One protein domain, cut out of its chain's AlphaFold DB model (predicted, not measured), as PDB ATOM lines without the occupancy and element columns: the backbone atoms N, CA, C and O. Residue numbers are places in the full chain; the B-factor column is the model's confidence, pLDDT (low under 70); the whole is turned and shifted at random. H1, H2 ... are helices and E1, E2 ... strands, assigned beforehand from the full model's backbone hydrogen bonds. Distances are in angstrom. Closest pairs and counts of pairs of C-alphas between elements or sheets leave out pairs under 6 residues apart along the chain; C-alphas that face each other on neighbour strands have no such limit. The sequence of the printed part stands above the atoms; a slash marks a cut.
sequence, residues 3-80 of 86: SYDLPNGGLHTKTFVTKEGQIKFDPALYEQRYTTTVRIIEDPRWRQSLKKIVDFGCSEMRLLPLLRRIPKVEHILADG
ATOM      1  N   SER A   3     -36.911  56.883 -22.010       92.88
ATOM      2  CA  SER A   3     -35.912  56.163 -21.227       92.88
ATOM      3  C   SER A   3     -35.983  56.579 -19.772       92.88
ATOM      4  O   SER A   3     -36.335  57.720 -19.472       92.88
ATOM      5  N   TYR A   4     -35.642  55.657 -18.882       89.38
ATOM      6  CA  TYR A   4     -35.654  55.901 -17.452       89.38
ATOM      7  C   TYR A   4     -34.507  55.172 -16.761       89.38
ATOM      8  O   TYR A   4     -34.285  53.981 -16.971       89.38
ATOM      9  N   ASP A   5     -33.804  55.901 -15.905       90.00
ATOM     10  CA  ASP A   5     -32.783  55.358 -15.023       90.00
ATOM     11  C   ASP A   5     -33.373  55.195 -13.628       90.00
ATOM     12  O   ASP A   5     -33.906  56.148 -13.053       90.00
ATOM     13  N   LEU A   6     -33.276  53.988 -13.065       80.25
ATOM     14  CA  LEU A   6     -33.701  53.793 -11.684       80.25
ATOM     15  C   LEU A   6     -32.833  54.645 -10.731       80.25
ATOM     16  O   LEU A   6     -31.608  54.703 -10.899       80.25
ATOM     17  N   PRO A   7     -33.426  55.249  -9.680       79.31
ATOM     18  CA  PRO A   7     -32.677  56.001  -8.678       79.31
ATOM     19  C   PRO A   7     -31.601  55.120  -8.044       79.31
ATOM     20  O   PRO A   7     -31.873  53.969  -7.714       79.31
ATOM     21  N   ASN A   8     -30.391  55.645  -7.846       78.75
ATOM     22  CA  ASN A   8     -29.220  54.894  -7.365       78.75
ATOM     23  C   ASN A   8     -28.639  53.872  -8.373       78.75
ATOM     24  O   ASN A   8     -27.892  52.980  -7.976       78.75
ATOM     25  N   GLY A   9     -28.955  54.000  -9.669       79.75
ATOM     26  CA  GLY A   9     -28.341  53.219 -10.751       79.75
ATOM     27  C   GLY A   9     -28.853  51.779 -10.853       79.75
ATOM     28  O   GLY A   9     -29.859  51.424 -10.244       79.75
ATOM     29  N   GLY A  10     -28.187  50.938 -11.651       77.75
ATOM     30  CA  GLY A  10     -28.418  49.483 -11.720       77.75
ATOM     31  C   GLY A  10     -29.466  48.985 -12.726       77.75
ATOM     32  O   GLY A  10     -29.449  47.808 -13.066       77.75
ATOM     33  N   LEU A  11     -30.349  49.847 -13.240       85.88
ATOM     34  CA  LEU A  11     -31.234  49.515 -14.361       85.88
ATOM     35  C   LEU A  11     -31.487  50.770 -15.193       85.88
ATOM     36  O   LEU A  11     -32.026  51.751 -14.676       85.88
ATOM     37  N   HIS A  12     -31.127  50.698 -16.467       92.38
ATOM     38  CA  HIS A  12     -31.523  51.661 -17.483       92.38
ATOM     39  C   HIS A  12     -32.599  51.009 -18.341       92.38
ATOM     40  O   HIS A  12     -32.411  49.886 -18.810       92.38
ATOM     41  N   THR A  13     -33.723  51.688 -18.534       94.50
ATOM     42  CA  THR A  13     -34.832  51.174 -19.335       94.50
ATOM     43  C   THR A  13     -35.099  52.071 -20.527       94.50
ATOM     44  O   THR A  13     -34.980  53.294 -20.455       94.50
ATOM     45  N   LYS A  14     -35.480  51.454 -21.642       96.00
ATOM     46  CA  LYS A  14     -35.901  52.119 -22.871       96.00
ATOM     47  C   LYS A  14     -37.231  51.549 -23.329       96.00
ATOM     48  O   LYS A  14     -37.423  50.336 -23.370       96.00
ATOM     49  N   THR A  15     -38.108  52.443 -23.754       97.06
ATOM     50  CA  THR A  15     -39.366  52.142 -24.428       97.06
ATOM     51  C   THR A  15     -39.346  52.817 -25.791       97.06
ATOM     52  O   THR A  15     -39.145  54.034 -25.916       97.06
ATOM     53  N   PHE A  16     -39.551  52.027 -26.836       96.44
ATOM     54  CA  PHE A  16     -39.474  52.495 -28.212       96.44
ATOM     55  C   PHE A  16     -40.546  51.843 -29.077       96.44
ATOM     56  O   PHE A  16     -41.036  50.757 -28.779       96.44
ATOM     57  N   VAL A  17     -40.923  52.539 -30.146       97.38
ATOM     58  CA  VAL A  17     -41.824  52.021 -31.175       97.38
ATOM     59  C   VAL A  17     -40.955  51.539 -32.332       97.38
ATOM     60  O   VAL A  17     -40.065  52.256 -32.785       97.38
ATOM     61  N   THR A  18     -41.164  50.298 -32.753       95.75
ATOM     62  CA  THR A  18     -40.490  49.675 -33.902       95.75
ATOM     63  C   THR A  18     -40.958  50.289 -35.219       95.75
ATOM     64  O   THR A  18     -41.947  51.023 -35.256       95.75
ATOM     65  N   LYS A  19     -40.271  49.971 -36.322       95.94
ATOM     66  CA  LYS A  19     -40.674  50.431 -37.659       95.94
ATOM     67  C   LYS A  19     -42.064  49.914 -38.043       95.94
ATOM     68  O   LYS A  19     -42.799  50.594 -38.746       95.94
ATOM     69  N   GLU A  20     -42.440  48.755 -37.513       97.00
ATOM     70  CA  GLU A  20     -43.729  48.091 -37.703       97.00
ATOM     71  C   GLU A  20     -44.820  48.629 -36.754       97.00
ATOM     72  O   GLU A  20     -45.914  48.074 -36.684       97.00
ATOM     73  N   GLY A  21     -44.536  49.683 -35.976       95.62
ATOM     74  CA  GLY A  21     -45.500  50.309 -35.066       95.62
ATOM     75  C   GLY A  21     -45.696  49.584 -33.729       95.62
ATOM     76  O   GLY A  21     -46.529  49.995 -32.924       95.62
ATOM     77  N   GLN A  22     -44.930  48.526 -33.441       96.88
ATOM     78  CA  GLN A  22     -45.018  47.798 -32.169       96.88
ATOM     79  C   GLN A  22     -44.230  48.499 -31.061       96.88
ATOM     80  O   GLN A  22     -43.080  48.881 -31.276       96.88
ATOM     81  N   ILE A  23     -44.793  48.570 -29.854       96.12
ATOM     82  CA  ILE A  23     -44.079  49.023 -28.652       96.12
ATOM     83  C   ILE A  23     -43.160  47.897 -28.152       96.12
ATOM     84  O   ILE A  23     -43.589  46.751 -28.006       96.12
ATOM     85  N   LYS A  24     -41.895  48.221 -27.881       96.94
ATOM     86  CA  LYS A  24     -40.883  47.318 -27.315       96.94
ATOM     87  C   LYS A  24     -40.192  47.965 -26.118       96.94
ATOM     88  O   LYS A  24     -40.199  49.188 -25.959       96.94
ATOM     89  N   PHE A  25     -39.590  47.106 -25.302       96.81
ATOM     90  CA  PHE A  25     -38.931  47.455 -24.052       96.81
ATOM     91  C   PHE A  25     -37.540  46.830 -24.020       96.81
ATOM     92  O   PHE A  25     -37.393  45.664 -24.386       96.81
ATOM     93  N   ASP A  26     -36.557  47.599 -23.572       95.12
ATOM     94  CA  ASP A  26     -35.184  47.147 -23.359       95.12
ATOM     95  C   ASP A  26     -34.699  47.621 -21.974       95.12
ATOM     96  O   ASP A  26     -34.601  48.835 -21.769       95.12
ATOM     97  N   PRO A  27     -34.482  46.721 -20.994       94.62
ATOM     98  CA  PRO A  27     -34.708  45.272 -21.060       94.62
ATOM     99  C   PRO A  27     -36.203  44.917 -21.146       94.62
ATOM    100  O   PRO A  27     -37.066  45.795 -21.077       94.62
ATOM    101  N   ALA A  28     -36.540  43.632 -21.292       94.94
ATOM    102  CA  ALA A  28     -37.932  43.197 -21.418       94.94
ATOM    103  C   ALA A  28     -38.795  43.673 -20.232       94.94
ATOM    104  O   ALA A  28     -38.355  43.702 -19.083       94.94
ATOM    105  N   LEU A  29     -40.061  44.015 -20.493       93.00
ATOM    106  CA  LEU A  29     -40.920  44.660 -19.492       93.00
ATOM    107  C   LEU A  29     -41.077  43.840 -18.200       93.00
ATOM    108  O   LEU A  29     -41.137  44.408 -17.110       93.00
ATOM    109  N   TYR A  30     -41.132  42.508 -18.293       92.06
ATOM    110  CA  TYR A  30     -41.221  41.662 -17.100       92.06
ATOM    111  C   TYR A  30     -39.964  41.780 -16.220       92.06
ATOM    112  O   TYR A  30     -40.093  41.829 -15.000       92.06
ATOM    113  N   GLU A  31     -38.776  41.910 -16.816       92.31
ATOM    114  CA  GLU A  31     -37.507  42.080 -16.096       92.31
ATOM    115  C   GLU A  31     -37.453  43.430 -15.403       92.31
ATOM    116  O   GLU A  31     -37.053  43.505 -14.241       92.31
ATOM    117  N   GLN A  32     -37.925  44.483 -16.077       93.69
ATOM    118  CA  GLN A  32     -38.030  45.809 -15.473       93.69
ATOM    119  C   GLN A  32     -38.905  45.769 -14.214       93.69
ATOM    120  O   GLN A  32     -38.505  46.274 -13.161       93.69
ATOM    121  N   ARG A  33     -40.075  45.116 -14.293       93.19
ATOM    122  CA  ARG A  33     -40.996  44.975 -13.153       93.19
ATOM    123  C   ARG A  33     -40.375  44.173 -12.015       93.19
ATOM    124  O   ARG A  33     -40.338  44.665 -10.894       93.19
ATOM    125  N   TYR A  34     -39.844  42.983 -12.293       92.94
ATOM    126  CA  TYR A  34     -39.282  42.120 -11.251       92.94
ATOM    127  C   TYR A  34     -38.052  42.732 -10.581       92.94
ATOM    128  O   TYR A  34     -37.948  42.700  -9.357       92.94
ATOM    129  N   THR A  35     -37.166  43.362 -11.359       91.88
ATOM    130  CA  THR A  35     -36.005  44.087 -10.824       91.88
ATOM    131  C   THR A  35     -36.449  45.211  -9.895       91.88
ATOM    132  O   THR A  35     -35.917  45.366  -8.798       91.88
ATOM    133  N   THR A  36     -37.462  45.977 -10.302       91.38
ATOM    134  CA  THR A  36     -38.004  47.062  -9.478       91.38
ATOM    135  C   THR A  36     -38.625  46.522  -8.186       91.38
ATOM    136  O   THR A  36     -38.342  47.055  -7.116       91.38
ATOM    137  N   THR A  37     -39.401  45.436  -8.249       92.00
ATOM    138  CA  THR A  37     -39.994  44.789  -7.066       92.00
ATOM    139  C   THR A  37     -38.932  44.323  -6.073       92.00
ATOM    140  O   THR A  37     -39.030  44.650  -4.891       92.00
ATOM    141  N   VAL A  38     -37.893  43.616  -6.534       91.06
ATOM    142  CA  VAL A  38     -36.789  43.160  -5.669       91.06
ATOM    143  C   VAL A  38     -36.115  44.347  -4.984       91.06
ATOM    144  O   VAL A  38     -35.921  44.323  -3.774       91.06
ATOM    145  N   ARG A  39     -35.854  45.431  -5.718       89.06
ATOM    146  CA  ARG A  39     -35.233  46.635  -5.150       89.06
ATOM    147  C   ARG A  39     -36.093  47.329  -4.105       89.06
ATOM    148  O   ARG A  39     -35.551  47.824  -3.125       89.06
ATOM    149  N   ILE A  40     -37.409  47.372  -4.308       88.62
ATOM    150  CA  ILE A  40     -38.332  47.897  -3.296       88.62
ATOM    151  C   ILE A  40     -38.230  47.055  -2.026       88.62
ATOM    152  O   ILE A  40     -38.169  47.620  -0.945       88.62
ATOM    153  N   ILE A  41     -38.167  45.727  -2.143       88.31
ATOM    154  CA  ILE A  41     -38.068  44.823  -0.988       88.31
ATOM    155  C   ILE A  41     -36.716  44.962  -0.271       88.31
ATOM    156  O   ILE A  41     -36.662  44.942   0.958       88.31
ATOM    157  N   GLU A  42     -35.627  45.105  -1.023       86.62
ATOM    158  CA  GLU A  42     -34.267  45.226  -0.488       86.62
ATOM    159  C   GLU A  42     -33.931  46.626   0.042       86.62
ATOM    160  O   GLU A  42     -32.876  46.816   0.661       86.62
ATOM    161  N   ASP A  43     -34.814  47.605  -0.171       87.62
ATOM    162  CA  ASP A  43     -34.611  48.967   0.300       87.62
ATOM    163  C   ASP A  43     -34.388  48.985   1.829       87.62
ATOM    164  O   ASP A  43     -35.158  48.379   2.588       87.62
ATOM    165  N   PRO A  44     -33.343  49.687   2.316       86.56
ATOM    166  CA  PRO A  44     -33.008  49.739   3.735       86.56
ATOM    167  C   PRO A  44     -34.170  50.121   4.657       86.56
ATOM    168  O   PRO A  44     -34.198  49.667   5.802       86.56
ATOM    169  N   ARG A  45     -35.144  50.897   4.160       87.75
ATOM    170  CA  ARG A  45     -36.349  51.302   4.900       87.75
ATOM    171  C   ARG A  45     -37.204  50.116   5.359       87.75
ATOM    172  O   ARG A  45     -37.882  50.227   6.374       87.75
ATOM    173  N   TRP A  46     -37.135  48.974   4.668       83.62
ATOM    174  CA  TRP A  46     -37.925  47.767   4.968       83.62
ATOM    175  C   TRP A  46     -37.096  46.619   5.555       83.62
ATOM    176  O   TRP A  46     -37.625  45.565   5.914       83.62
ATOM    177  N   ARG A  47     -35.780  46.817   5.695       68.12
ATOM    178  CA  ARG A  47     -34.778  45.764   5.937       68.12
ATOM    179  C   ARG A  47     -34.933  45.004   7.256       68.12
ATOM    180  O   ARG A  47     -34.233  44.010   7.447       68.12
ATOM    181  N   GLN A  48     -35.759  45.472   8.188       70.50
ATOM    182  CA  GLN A  48     -36.022  44.800   9.468       70.50
ATOM    183  C   GLN A  48     -37.447  44.238   9.588       70.50
ATOM    184  O   GLN A  48     -37.690  43.417  10.466       70.50
ATOM    185  N   SER A  49     -38.375  44.634   8.714       74.88
ATOM    186  CA  SER A  49     -39.804  44.329   8.860       74.88
ATOM    187  C   SER A  49     -40.334  43.317   7.842       74.88
ATOM    188  O   SER A  49     -41.327  42.639   8.112       74.88
ATOM    189  N   LEU A  50     -39.684  43.172   6.685       83.44
ATOM    190  CA  LEU A  50     -40.243  42.420   5.561       83.44
ATOM    191  C   LEU A  50     -39.810  40.944   5.572       83.44
ATOM    192  O   LEU A  50     -38.846  40.547   4.925       83.44
ATOM    193  N   LYS A  51     -40.543  40.133   6.345       86.25
ATOM    194  CA  LYS A  51     -40.323  38.678   6.496       86.25
ATOM    195  C   LYS A  51     -41.244  37.811   5.640       86.25
ATOM    196  O   LYS A  51     -40.944  36.646   5.391       86.25
ATOM    197  N   LYS A  52     -42.396  38.350   5.239       89.75
ATOM    198  CA  LYS A  52     -43.451  37.617   4.531       89.75
ATOM    199  C   LYS A  52     -43.814  38.355   3.254       89.75
ATOM    200  O   LYS A  52     -44.011  39.566   3.291       89.75
ATOM    201  N   ILE A  53     -43.919  37.624   2.152       90.38
ATOM    202  CA  ILE A  53     -44.333  38.153   0.852       90.38
ATOM    203  C   ILE A  53     -45.501  37.326   0.335       90.38
ATOM    204  O   ILE A  53     -45.487  36.101   0.432       90.38
ATOM    205  N   VAL A  54     -46.498  38.007  -0.223       91.06
ATOM    206  CA  VAL A  54     -47.580  37.379  -0.979       91.06
ATOM    207  C   VAL A  54     -47.483  37.856  -2.425       91.06
ATOM    208  O   VAL A  54     -47.540  39.058  -2.674       91.06
ATOM    209  N   ASP A  55     -47.295  36.925  -3.358       90.06
ATOM    210  CA  ASP A  55     -47.291  37.173  -4.802       90.06
ATOM    211  C   ASP A  55     -48.658  36.789  -5.379       90.06
ATOM    212  O   ASP A  55     -48.964  35.606  -5.553       90.06
ATOM    213  N   PHE A  56     -49.499  37.795  -5.623       89.94
ATOM    214  CA  PHE A  56     -50.818  37.614  -6.226       89.94
ATOM    215  C   PHE A  56     -50.712  37.604  -7.754       89.94
ATOM    216  O   PHE A  56     -50.152  38.521  -8.352       89.94
ATOM    217  N   GLY A  57     -51.315  36.606  -8.402       84.56
ATOM    218  CA  GLY A  57     -51.273  36.464  -9.861       84.56
ATOM    219  C   GLY A  57     -49.973  35.834 -10.366       84.56
ATOM    220  O   GLY A  57     -49.502  36.153 -11.457       84.56
ATOM    221  N   CYS A  58     -49.400  34.914  -9.593       83.81
ATOM    222  CA  CYS A  58     -48.092  34.302  -9.824       83.81
ATOM    223  C   CYS A  58     -48.064  33.228 -10.936       83.81
ATOM    224  O   CYS A  58     -47.262  32.300 -10.867       83.81
ATOM    225  N   SER A  59     -48.928  33.303 -11.954       82.56
ATOM    226  CA  SER A  59     -49.160  32.207 -12.917       82.56
ATOM    227  C   SER A  59     -47.891  31.684 -13.603       82.56
ATOM    228  O   SER A  59     -47.765  30.485 -13.835       82.56
ATOM    229  N   GLU A  60     -46.927  32.560 -13.893       84.56
ATOM    230  CA  GLU A  60     -45.652  32.189 -14.516       84.56
ATOM    231  C   GLU A  60     -44.543  31.846 -13.508       84.56
ATOM    232  O   GLU A  60     -43.471  31.396 -13.906       84.56
ATOM    233  N   MET A  61     -44.756  32.096 -12.212       86.06
ATOM    234  CA  MET A  61     -43.815  31.830 -11.111       86.06
ATOM    235  C   MET A  61     -42.405  32.436 -11.287       86.06
ATOM    236  O   MET A  61     -41.479  32.072 -10.564       86.06
ATOM    237  N   ARG A  62     -42.217  33.384 -12.217       89.44
ATOM    238  CA  ARG A  62     -40.902  33.962 -12.564       89.44
ATOM    239  C   ARG A  62     -40.350  34.930 -11.517       89.44
ATOM    240  O   ARG A  62     -39.137  35.106 -11.443       89.44
ATOM    241  N   LEU A  63     -41.212  35.526 -10.691       90.50
ATOM    242  CA  LEU A  63     -40.799  36.398  -9.587       90.50
ATOM    243  C   LEU A  63     -40.310  35.594  -8.370       90.50
ATOM    244  O   LEU A  63     -39.326  35.965  -7.733       90.50
ATOM    245  N   LEU A  64     -40.937  34.448  -8.087       90.19
ATOM    246  CA  LEU A  64     -40.614  33.582  -6.951       90.19
ATOM    247  C   LEU A  64     -39.116  33.240  -6.784       90.19
ATOM    248  O   LEU A  64     -38.612  33.374  -5.665       90.19
ATOM    249  N   PRO A  65     -38.363  32.808  -7.819       91.75
ATOM    250  CA  PRO A  65     -36.941  32.502  -7.658       91.75
ATOM    251  C   PRO A  65     -36.097  33.728  -7.291       91.75
ATOM    252  O   PRO A  65     -35.055  33.565  -6.661       91.75
ATOM    253  N   LEU A  66     -36.534  34.941  -7.649       92.50
ATOM    254  CA  LEU A  66     -35.861  36.181  -7.261       92.50
ATOM    255  C   LEU A  66     -36.133  36.503  -5.789       92.50
ATOM    256  O   LEU A  66     -35.200  36.776  -5.041       92.50
ATOM    257  N   LEU A  67     -37.389  36.372  -5.350       90.75
ATOM    258  CA  LEU A  67     -37.785  36.588  -3.954       90.75
ATOM    259  C   LEU A  67     -37.061  35.641  -2.988       90.75
ATOM    260  O   LEU A  67     -36.632  36.060  -1.918       90.75
ATOM    261  N   ARG A  68     -36.860  34.376  -3.383       89.19
ATOM    262  CA  ARG A  68     -36.137  33.366  -2.586       89.19
ATOM    263  C   ARG A  68     -34.666  33.696  -2.327       89.19
ATOM    264  O   ARG A  68     -34.073  33.106  -1.430       89.19
ATOM    265  N   ARG A  69     -34.058  34.591  -3.111       89.56
ATOM    266  CA  ARG A  69     -32.655  35.002  -2.930       89.56
ATOM    267  C   ARG A  69     -32.491  36.108  -1.893       89.56
ATOM    268  O   ARG A  69     -31.363  36.402  -1.515       89.56
ATOM    269  N   ILE A  70     -33.589  36.709  -1.436       87.38
ATOM    270  CA  ILE A  70     -33.562  37.813  -0.483       87.38
ATOM    271  C   ILE A  70     -33.375  37.223   0.926       87.38
ATOM    272  O   ILE A  70     -34.304  36.597   1.440       87.38
ATOM    273  N   PRO A  71     -32.222  37.426   1.599       81.88
ATOM    274  CA  PRO A  71     -31.845  36.644   2.787       81.88
ATOM    275  C   PRO A  71     -32.782  36.751   3.999       81.88
ATOM    276  O   PRO A  71     -32.671  35.961   4.929       81.88
ATOM    277  N   LYS A  72     -33.664  37.757   4.030       82.25
ATOM    278  CA  LYS A  72     -34.560  38.048   5.162       82.25
ATOM    279  C   LYS A  72     -36.015  37.647   4.926       82.25
ATOM    280  O   LYS A  72     -36.835  37.802   5.828       82.25
ATOM    281  N   VAL A  73     -36.340  37.163   3.730       86.25
ATOM    282  CA  VAL A  73     -37.685  36.688   3.410       86.25
ATOM    283  C   VAL A  73     -37.810  35.253   3.913       86.25
ATOM    284  O   VAL A  73     -37.148  34.350   3.416       86.25
ATOM    285  N   GLU A  74     -38.657  35.054   4.918       86.94
ATOM    286  CA  GLU A  74     -38.869  33.767   5.592       86.94
ATOM    287  C   GLU A  74     -40.037  32.993   4.961       86.94
ATOM    288  O   GLU A  74     -39.989  31.771   4.838       86.94
ATOM    289  N   HIS A  75     -41.088  33.703   4.534       87.75
ATOM    290  CA  HIS A  75     -42.292  33.091   3.974       87.75
ATOM    291  C   HIS A  75     -42.706  33.755   2.664       87.75
ATOM    292  O   HIS A  75     -42.844  34.977   2.595       87.75
ATOM    293  N   ILE A  76     -42.970  32.939   1.644       88.38
ATOM    294  CA  ILE A  76     -43.528  33.390   0.369       88.38
ATOM    295  C   ILE A  76     -44.797  32.587   0.100       88.38
ATOM    296  O   ILE A  76     -44.736  31.365  -0.033       88.38
ATOM    297  N   LEU A  77     -45.932  33.278   0.033       88.69
ATOM    298  CA  LEU A  77     -47.194  32.730  -0.449       88.69
ATOM    299  C   LEU A  77     -47.361  33.155  -1.907       88.69
ATOM    300  O   LEU A  77     -47.201  34.330  -2.222       88.69
ATOM    301  N   ALA A  78     -47.676  32.213  -2.785       82.69
ATOM    302  CA  ALA A  78     -47.964  32.492  -4.183       82.69
ATOM    303  C   ALA A  78     -49.418  32.083  -4.436       82.69
ATOM    304  O   ALA A  78     -49.755  30.911  -4.253       82.69
ATOM    305  N   ASP A  79     -50.272  33.049  -4.768       79.50
ATOM    306  CA  ASP A  79     -51.696  32.821  -5.017       79.50
ATOM    307  C   ASP A  79     -52.017  33.124  -6.482       79.50
ATOM    308  O   ASP A  79     -51.740  34.211  -6.999       79.50
ATOM    309  N   GLY A  80     -52.575  32.137  -7.174       74.12
ATOM    310  CA  GLY A  80     -52.836  32.196  -8.602       74.12
ATOM    311  C   GLY A  80     -54.169  31.551  -8.943       74.12
ATOM    312  O   GLY A  80     -54.352  30.350  -8.762       74.12
TER     313      GLY A  80
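What this domain is: This is residues 3 to 80 of the 86 residues of an uncharacterized protein of Glossina austeni (UniProt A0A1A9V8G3). What shape does the printed part have? It has two small lobes joined by one helix: a hairpin sheet of E1, E2 and E3 at one end, H1 running through the middle, and at the other end the two side-by-side strands E4 and E5 with the short helix H2 over one face of the pair. What is it made of, and how is it ordered? The printed part has 78 residues with two named helices and five named strands, in the order E1 E2 E3 H1 E4 H2 E5, and its class is mixed, helices and strands. The first sheet has the order E1, E2, E3 and is antiparallel, while E4 and E5 are parallel. How spread out is it? It is loose, with a radius of gyration of the C-alphas of 14.9 A, and flat, spanning 46 by 32 by 15 A.

Where its parts are: Where does the first sheet lie? E1 is residues 3 to 5, from C-alpha 3 at (-35.912, 56.163, -21.227); E2 is residues 12 to 17, 17.1 A long; E3 is residues 23 to 26. What follows? H1, residues 29 to 42, runs 20.1 A from C-alpha 29 at (-40.920, 44.660, -19.492). Then come E4, residues 52 to 56, 13.0 A; H2, residues 64 to 67; and E5, residues 75 to 79, 13.0 A, ending at C-alpha 79 at (-51.696, 32.821, -5.017).

How they stand to each other: How is the first sheet paired? E1, E2 and E3 form a meander, each strand the antiparallel neighbour of the one before, with hairpins E1 and E2, and E2 and E3. The pairing is staggered: E2 pairs with E1 over residues 12 to 14, where N 4 and O 13 are 2.9 A apart, and with E3 over residues 14 to 17, where N 14 and O 26 are 2.8 A apart. How does H1 stand? It only grazes this sheet, with residues 29 to 32; the closest C-alphas of E2 and H1, Thr 13 and Gln 32, are 7.3 A apart. With residues 34 to 38 alone it only just touches H2, with 3 pairs of C-alphas within 8 A, the closest being Val 38 and Leu 67 at 6.9 A. How are the last strands paired? E4, H2 and E5 form a strand-helix-strand unit, two parallel neighbour strands with a helix between them in the chain, and its crossover is right-handed; N 53 and O 75 are 2.9 A apart. What of the helix backbones? Every O i to N i+4 pair of H1 is within hydrogen-bond range, and H2 is too short for such a pair.

The domain as a whole: How far does it reach? The two C-alphas farthest apart, those of Glu 20 and Gln 48, are 47.9 A apart. Is anything missing or uncertain? The printed part has no cut and no long link; its mean pLDDT is 88.6, and residue 47 alone is under 70.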